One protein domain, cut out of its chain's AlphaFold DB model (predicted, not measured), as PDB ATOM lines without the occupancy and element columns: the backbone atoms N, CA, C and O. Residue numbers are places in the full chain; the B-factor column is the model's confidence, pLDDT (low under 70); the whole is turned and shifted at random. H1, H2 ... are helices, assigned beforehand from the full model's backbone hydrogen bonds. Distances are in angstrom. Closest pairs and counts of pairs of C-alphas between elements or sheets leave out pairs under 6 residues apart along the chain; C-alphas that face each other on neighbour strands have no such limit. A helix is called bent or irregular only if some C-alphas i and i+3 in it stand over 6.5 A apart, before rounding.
ATOM      1  N   ARG A  38      33.230  -2.218  90.815       72.69
ATOM      2  CA  ARG A  38      33.706  -3.129  89.754       72.69
ATOM      3  C   ARG A  38      32.798  -3.132  88.519       72.69
ATOM      4  O   ARG A  38      33.303  -3.147  87.407       72.69
ATOM      5  N   TRP A  39      31.484  -3.027  88.713       71.50
ATOM      6  CA  TRP A  39      30.506  -2.945  87.624       71.50
ATOM      7  C   TRP A  39      30.633  -1.680  86.770       71.50
ATOM      8  O   TRP A  39      30.508  -1.748  85.554       71.50
ATOM      9  N   GLN A  40      30.935  -0.529  87.376       72.56
ATOM     10  CA  GLN A  40      31.099   0.724  86.632       72.56
ATOM     11  C   GLN A  40      32.418   0.751  85.854       72.56
ATOM     12  O   GLN A  40      32.456   1.239  84.729       72.56
ATOM     13  N   LEU A  41      33.472   0.157  86.420       69.12
ATOM     14  CA  LEU A  41      34.732  -0.080  85.712       69.12
ATOM     15  C   LEU A  41      34.540  -1.040  84.530       69.12
ATOM     16  O   LEU A  41      35.038  -0.772  83.441       69.12
ATOM     17  N   ALA A  42      33.773  -2.118  84.722       70.62
ATOM     18  CA  ALA A  42      33.432  -3.043  83.647       70.62
ATOM     19  C   ALA A  42      32.649  -2.339  82.529       70.62
ATOM     20  O   ALA A  42      33.004  -2.480  81.368       70.62
ATOM     21  N   MET A  43      31.654  -1.508  82.856       70.31
ATOM     22  CA  MET A  43      30.893  -0.753  81.852       70.31
ATOM     23  C   MET A  43      31.742   0.245  81.055       70.31
ATOM     24  O   MET A  43      31.510   0.404  79.858       70.31
ATOM     25  N   MET A  44      32.752   0.873  81.670       69.62
ATOM     26  CA  MET A  44      33.687   1.742  80.937       69.62
ATOM     27  C   MET A  44      34.548   0.967  79.930       69.62
ATOM     28  O   MET A  44      34.895   1.519  78.891       69.62
ATOM     29  N   LEU A  45      34.861  -0.302  80.205       69.31
ATOM     30  CA  LEU A  45      35.641  -1.154  79.301       69.31
ATOM     31  C   LEU A  45      34.773  -1.860  78.247       69.31
ATOM     32  O   LEU A  45      35.208  -2.070  77.120       69.31
ATOM     33  N   VAL A  46      33.539  -2.211  78.610       72.19
ATOM     34  CA  VAL A  46      32.569  -2.892  77.743       72.19
ATOM     35  C   VAL A  46      31.967  -1.934  76.710       72.19
ATOM     36  O   VAL A  46      31.663  -2.355  75.597       72.19
ATOM     37  N   GLY A  47      31.838  -0.642  77.037       74.38
ATOM     38  CA  GLY A  47      31.248   0.374  76.155       74.38
ATOM     39  C   GLY A  47      31.837   0.411  74.734       74.38
ATOM     40  O   GLY A  47      31.070   0.291  73.779       74.38
ATOM     41  N   PRO A  48      33.168   0.516  74.559       76.75
ATOM     42  CA  PRO A  48      33.804   0.483  73.238       76.75
ATOM     43  C   PRO A  48      33.555  -0.820  72.461       76.75
ATOM     44  O   PRO A  48      33.351  -0.784  71.248       76.75
ATOM     45  N   GLY A  49      33.530  -1.966  73.152       77.31
ATOM     46  CA  GLY A  49      33.253  -3.272  72.545       77.31
ATOM     47  C   GLY A  49      31.815  -3.389  72.038       77.31
ATOM     48  O   GLY A  49      31.588  -3.778  70.901       77.31
ATOM     49  N   ILE A  50      30.829  -2.957  72.830       77.62
ATOM     50  CA  ILE A  50      29.423  -2.944  72.391       77.62
ATOM     51  C   ILE A  50      29.230  -1.989  71.207       77.62
ATOM     52  O   ILE A  50      28.528  -2.322  70.255       77.62
ATOM     53  N   LEU A  51      29.854  -0.808  71.251       79.38
ATOM     54  CA  LEU A  51      29.709   0.194  70.195       79.38
ATOM     55  C   LEU A  51      30.270  -0.297  68.853       79.38
ATOM     56  O   LEU A  51      29.674  -0.036  67.812       79.38
ATOM     57  N   THR A  52      31.383  -1.031  68.882       80.69
ATOM     58  CA  THR A  52      31.966  -1.650  67.681       80.69
ATOM     59  C   THR A  52      31.123  -2.817  67.174       80.69
ATOM     60  O   THR A  52      30.865  -2.880  65.978       80.69
ATOM     61  N   GLY A  59      23.938  -1.332  57.263       90.12
ATOM     62  CA  GLY A  59      23.007  -1.564  56.155       90.12
ATOM     63  C   GLY A  59      23.472  -2.657  55.174       90.12
ATOM     64  O   GLY A  59      22.678  -3.550  54.850       90.12
ATOM     65  N   PRO A  60      24.741  -2.646  54.716       90.94
ATOM     66  CA  PRO A  60      25.319  -3.703  53.884       90.94
ATOM     67  C   PRO A  60      25.230  -5.103  54.500       90.94
ATOM     68  O   PRO A  60      24.881  -6.066  53.803       90.94
ATOM     69  N   SER A  61      25.489  -5.225  55.804       90.38
ATOM     70  CA  SER A  61      25.366  -6.496  56.522       90.38
ATOM     71  C   SER A  61      23.921  -6.993  56.529       90.38
ATOM     72  O   SER A  61      23.669  -8.155  56.212       90.38
ATOM     73  N   MET A  62      22.943  -6.108  56.754       91.06
ATOM     74  CA  MET A  62      21.515  -6.461  56.714       91.06
ATOM     75  C   MET A  62      21.050  -6.931  55.330       91.06
ATOM     76  O   MET A  62      20.281  -7.890  55.229       91.06
ATOM     77  N   ILE A  63      21.541  -6.312  54.251       92.19
ATOM     78  CA  ILE A  63      21.267  -6.776  52.879       92.19
ATOM     79  C   ILE A  63      21.843  -8.173  52.663       92.19
ATOM     80  O   ILE A  63      21.163  -9.049  52.123       92.19
ATOM     81  N   SER A  64      23.076  -8.397  53.111       91.19
ATOM     82  CA  SER A  64      23.743  -9.693  52.995       91.19
ATOM     83  C   SER A  64      23.008 -10.773  53.791       91.19
ATOM     84  O   SER A  64      22.824 -11.885  53.293       91.19
ATOM     85  N   TYR A  65      22.508 -10.443  54.983       91.38
ATOM     86  CA  TYR A  65      21.675 -11.327  55.797       91.38
ATOM     87  C   TYR A  65      20.354 -11.666  55.109       91.38
ATOM     88  O   TYR A  65      19.988 -12.837  55.051       91.38
ATOM     89  N   ALA A  66      19.668 -10.683  54.522       90.81
ATOM     90  CA  ALA A  66      18.432 -10.921  53.783       90.81
ATOM     91  C   ALA A  66      18.662 -11.804  52.542       90.81
ATOM     92  O   ALA A  66      17.908 -12.749  52.300       90.81
ATOM     93  N   ALA A  67      19.726 -11.537  51.779       91.62
ATOM     94  CA  ALA A  67      20.081 -12.311  50.592       91.62
ATOM     95  C   ALA A  67      20.468 -13.757  50.943       91.62
ATOM     96  O   ALA A  67      19.953 -14.705  50.349       91.62
ATOM     97  N   THR A  68      21.322 -13.932  51.952       91.12
ATOM     98  CA  THR A  68      21.793 -15.247  52.413       91.12
ATOM     99  C   THR A  68      20.666 -16.030  53.088       91.12
ATOM    100  O   THR A  68      20.495 -17.217  52.822       91.12
ATOM    101  N   GLY A  69      19.838 -15.368  53.898       90.62
ATOM    102  CA  GLY A  69      18.665 -15.968  54.531       90.62
ATOM    103  C   GLY A  69      17.642 -16.463  53.508       90.62
ATOM    104  O   GLY A  69      17.118 -17.567  53.655       90.62
ATOM    105  N   ARG A  70      17.419 -15.709  52.420       92.12
ATOM    106  CA  ARG A  70      16.597 -16.166  51.289       92.12
ATOM    107  C   ARG A  70      17.214 -17.373  50.579       92.12
ATOM    108  O   ARG A  70      16.474 -18.270  50.189       92.12
ATOM    109  N   ALA A  71      18.529 -17.376  50.370       93.06
ATOM    110  CA  ALA A  71      19.207 -18.408  49.586       93.06
ATOM    111  C   ALA A  71      19.323 -19.753  50.324       93.06
ATOM    112  O   ALA A  71      19.127 -20.800  49.715       93.06
ATOM    113  N   TYR A  72      19.621 -19.728  51.625       91.06
ATOM    114  CA  TYR A  72      19.939 -20.928  52.409       91.06
ATOM    115  C   TYR A  72      18.864 -21.312  53.437       91.06
ATOM    116  O   TYR A  72      18.956 -22.370  54.062       91.06
ATOM    117  N   GLY A  73      17.838 -20.475  53.617       90.69
ATOM    118  CA  GLY A  73      16.773 -20.688  54.594       90.69
ATOM    119  C   GLY A  73      17.252 -20.617  56.050       90.69
ATOM    120  O   GLY A  73      18.444 -20.547  56.353       90.69
ATOM    121  N   PHE A  74      16.306 -20.659  56.990       89.38
ATOM    122  CA  PHE A  74      16.602 -20.486  58.419       89.38
ATOM    123  C   PHE A  74      17.465 -21.604  59.023       89.38
ATOM    124  O   PHE A  74      18.242 -21.336  59.936       89.38
ATOM    125  N   GLY A  75      17.356 -22.834  58.506       88.69
ATOM    126  CA  GLY A  75      18.049 -24.004  59.054       88.69
ATOM    127  C   GLY A  75      19.575 -23.928  58.965       88.69
ATOM    128  O   GLY A  75      20.249 -24.417  59.866       88.69
ATOM    129  N   LEU A  76      20.117 -23.283  57.924       89.75
ATOM    130  CA  LEU A  76      21.560 -23.066  57.769       89.75
ATOM    131  C   LEU A  76      21.975 -21.636  58.127       89.75
ATOM    132  O   LEU A  76      23.022 -21.435  58.738       89.75
ATOM    133  N   PHE A  77      21.152 -20.640  57.788       91.50
ATOM    134  CA  PHE A  77      21.471 -19.236  58.038       91.50
ATOM    135  C   PHE A  77      21.674 -18.934  59.530       91.50
ATOM    136  O   PHE A  77      22.657 -18.295  59.902       91.50
ATOM    137  N   LEU A  78      20.774 -19.419  60.392       91.38
ATOM    138  CA  LEU A  78      20.795 -19.106  61.821       91.38
ATOM    139  C   LEU A  78      21.992 -19.717  62.585       91.38
ATOM    140  O   LEU A  78      22.617 -18.998  63.365       91.38
ATOM    141  N   PRO A  79      22.377 -20.993  62.388       93.12
ATOM    142  CA  PRO A  79      23.602 -21.501  63.003       93.12
ATOM    143  C   PRO A  79      24.856 -20.848  62.412       93.12
ATOM    144  O   PRO A  79      25.797 -20.572  63.152       93.12
ATOM    145  N   PHE A  80      24.872 -20.551  61.108       92.00
ATOM    146  CA  PHE A  80      26.016 -19.900  60.471       92.00
ATOM    147  C   PHE A  80      26.269 -18.501  61.042       92.00
ATOM    148  O   PHE A  80      27.396 -18.203  61.435       92.00
ATOM    149  N   ILE A  81      25.224 -17.673  61.168       91.12
ATOM    150  CA  ILE A  81      25.363 -16.322  61.722       91.12
ATOM    151  C   ILE A  81      25.790 -16.355  63.197       91.12
ATOM    152  O   ILE A  81      26.602 -15.543  63.626       91.12
ATOM    153  N   LEU A  82      25.330 -17.336  63.978       91.38
ATOM    154  CA  LEU A  82      25.772 -17.489  65.366       91.38
ATOM    155  C   LEU A  82      27.285 -17.754  65.452       91.38
ATOM    156  O   LEU A  82      27.974 -17.166  66.289       91.38
ATOM    157  N   VAL A  83      27.809 -18.609  64.571       93.62
ATOM    158  CA  VAL A  83      29.243 -18.922  64.513       93.62
ATOM    159  C   VAL A  83      30.059 -17.712  64.062       93.62
ATOM    160  O   VAL A  83      31.105 -17.438  64.653       93.62
ATOM    161  N   THR A  84      29.598 -16.956  63.061       90.94
ATOM    162  CA  THR A  84      30.329 -15.768  62.593       90.94
ATOM    163  C   THR A  84      30.363 -14.664  63.646       90.94
ATOM    164  O   THR A  84      31.422 -14.080  63.863       90.94
ATOM    165  N   PHE A  85      29.266 -14.430  64.372       89.44
ATOM    166  CA  PHE A  85      29.244 -13.489  65.498       89.44
ATOM    167  C   PHE A  85      30.169 -13.929  66.639       89.44
ATOM    168  O   PHE A  85      30.871 -13.098  67.217       89.44
ATOM    169  N   ALA A  86      30.217 -15.227  66.952       90.75
ATOM    170  CA  ALA A  86      31.152 -15.748  67.946       90.75
ATOM    171  C   ALA A  86      32.614 -15.535  67.513       90.75
ATOM    172  O   ALA A  86      33.438 -15.098  68.317       90.75
ATOM    173  N   ALA A  87      32.932 -15.781  66.240       92.38
ATOM    174  CA  ALA A  87      34.256 -15.510  65.687       92.38
ATOM    175  C   ALA A  87      34.601 -14.010  65.734       92.38
ATOM    176  O   ALA A  87      35.703 -13.653  66.152       92.38
ATOM    177  N   ALA A  88      33.653 -13.133  65.387       90.00
ATOM    178  CA  ALA A  88      33.822 -11.684  65.473       90.00
ATOM    179  C   ALA A  88      34.108 -11.229  66.912       90.00
ATOM    180  O   ALA A  88      35.049 -10.471  67.137       90.00
ATOM    181  N   ALA A  89      33.390 -11.766  67.903       88.62
ATOM    182  CA  ALA A  89      33.628 -11.461  69.315       88.62
ATOM    183  C   ALA A  89      35.045 -11.853  69.775       88.62
ATOM    184  O   ALA A  89      35.693 -11.098  70.501       88.62
ATOM    185  N   VAL A  90      35.561 -13.003  69.324       91.19
ATOM    186  CA  VAL A  90      36.942 -13.434  69.611       91.19
ATOM    187  C   VAL A  90      37.957 -12.495  68.954       91.19
ATOM    188  O   VAL A  90      38.921 -12.078  69.599       91.19
ATOM    189  N   CYS A  91      37.734 -12.114  67.696       90.69
ATOM    190  CA  CYS A  91      38.580 -11.141  67.005       90.69
ATOM    191  C   CYS A  91      38.579  -9.781  67.720       90.69
ATOM    192  O   CYS A  91      39.641  -9.192  67.918       90.69
ATOM    193  N   GLN A  92      37.415  -9.304  68.163       89.31
ATOM    194  CA  GLN A  92      37.279  -8.045  68.897       89.31
ATOM    195  C   GLN A  92      37.977  -8.093  70.262       89.31
ATOM    196  O   GLN A  92      38.664  -7.135  70.618       89.31
ATOM    197  N   GLU A  93      37.884  -9.203  71.002       89.44
ATOM    198  CA  GLU A  93      38.635  -9.395  72.253       89.44
ATOM    199  C   GLU A  93      40.144  -9.343  72.011       89.44
ATOM    200  O   GLU A  93      40.854  -8.623  72.717       89.44
ATOM    201  N   ALA A  94      40.635 -10.031  70.978       90.06
ATOM    202  CA  ALA A  94      42.048 -10.021  70.623       90.06
ATOM    203  C   ALA A  94      42.529  -8.612  70.234       90.06
ATOM    204  O   ALA A  94      43.564  -8.155  70.730       90.06
ATOM    205  N   CYS A  95      41.760  -7.895  69.408       87.56
ATOM    206  CA  CYS A  95      42.033  -6.510  69.021       87.56
ATOM    207  C   CYS A  95      42.053  -5.574  70.235       87.56
ATOM    208  O   CYS A  95      42.986  -4.784  70.392       87.56
ATOM    209  N   LEU A  96      41.067  -5.694  71.129       86.00
ATOM    210  CA  LEU A  96      40.993  -4.913  72.360       86.00
ATOM    211  C   LEU A  96      42.190  -5.204  73.267       86.00
ATOM    212  O   LEU A  96      42.821  -4.277  73.771       86.00
ATOM    213  N   ARG A  97      42.543  -6.480  73.449       88.38
ATOM    214  CA  ARG A  97      43.670  -6.896  74.287       88.38
ATOM    215  C   ARG A  97      44.989  -6.343  73.763       88.38
ATOM    216  O   ARG A  97      45.779  -5.822  74.548       88.38
ATOM    217  N   VAL A  98      45.216  -6.405  72.450       88.06
ATOM    218  CA  VAL A  98      46.404  -5.817  71.815       88.06
ATOM    219  C   VAL A  98      46.397  -4.292  71.950       88.06
ATOM    220  O   VAL A  98      47.420  -3.715  72.322       88.06
ATOM    221  N   GLY A  99      45.258  -3.635  71.721       84.75
ATOM    222  CA  GLY A  99      45.117  -2.184  71.860       84.75
ATOM    223  C   GLY A  99      45.392  -1.692  73.285       84.75
ATOM    224  O   GLY A  99      46.151  -0.745  73.473       84.75
ATOM    225  N   VAL A 100      44.855  -2.378  74.297       84.31
ATOM    226  CA  VAL A 100      45.078  -2.058  75.717       84.31
ATOM    227  C   VAL A 100      46.516  -2.357  76.144       84.31
ATOM    228  O   VAL A 100      47.118  -1.551  76.850       84.31
ATOM    229  N   ALA A 101      47.092  -3.485  75.716       87.06
ATOM    230  CA  ALA A 101      48.448  -3.874  76.103       87.06
ATOM    231  C   ALA A 101      49.532  -2.984  75.475       87.06
ATOM    232  O   ALA A 101      50.579  -2.767  76.083       87.06
ATOM    233  N   THR A 102      49.302  -2.485  74.257       85.75
ATOM    234  CA  THR A 102      50.302  -1.705  73.510       85.75
ATOM    235  C   THR A 102      50.072  -0.198  73.567       85.75
ATOM    236  O   THR A 102      51.026   0.559  73.398       85.75
ATOM    237  N   GLY A 103      48.831   0.250  73.784       82.50
ATOM    238  CA  GLY A 103      48.449   1.663  73.729       82.50
ATOM    239  C   GLY A 103      48.630   2.303  72.349       82.50
ATOM    240  O   GLY A 103      48.674   3.529  72.255       82.50
ATOM    241  N   ARG A 104      48.776   1.490  71.294       81.00
ATOM    242  CA  ARG A 104      49.095   1.909  69.923       81.00
ATOM    243  C   ARG A 104      48.049   1.408  68.935       81.00
ATOM    244  O   ARG A 104      47.422   0.373  69.149       81.00
TER     245      ARG A 104
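What this domain is: This is residues 38 to 52 and 59 to 104 of the 180 residues of the protein "Divalent metal cation transporter" of Acidiferrimicrobium australe (UniProt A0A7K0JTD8). A long helical arm, H2b, makes the longest axis; the shorter arm H2a, which comes before it, folds back at the bend near residues 72 and 73, forming a V with H2b, and a second helix, H1, slants in toward H2b. The contacts are few in this open, all-helix frame of 61 printed residues, with named helices H1, H2 in chain order. It is only just loose, close to extended: radius of gyration of the C-alphas 15.7 A, spans 43 by 25 by 21 A.

How they stand to each other: H2, residues 59 to 102, was assigned as one helix by its hydrogen bonds but is bent: C-alphas 71 and 74 are 9.4 A apart. Arms H2a, residues 59 to 71, and H2b, residues 74 to 102, run opposite ways at a shallow tilt of 32 degrees, only just short of steep. They are close but not clearly touching; the closest C-alphas, of Gly 69 and Phe 77, are 5.6 A apart. H1, residues 38 to 52, is close to H2b but not clearly touching; the closest C-alphas, of Gly 49 and Gln 92, are 7.2 A apart. Every O i to N i+4 pair is within hydrogen-bond range in H2a, 9 of 11 in H1, 24 of 25 in H2b.

Where its parts are: H2b measures 41.4 A, ending at C-alpha 102 (50.302, -1.705, 73.510). H1, 22.2 A, begins at C-alpha 38 (33.706, -3.129, 89.754) and is only just irregular: C-alphas 45 and 48 are 6.54 A apart.

The domain as a whole: Residues 53 to 58 are not printed; C-alphas 52 and 59 are 14.6 A apart. Residues 41, 44 and 45 have pLDDT under 70.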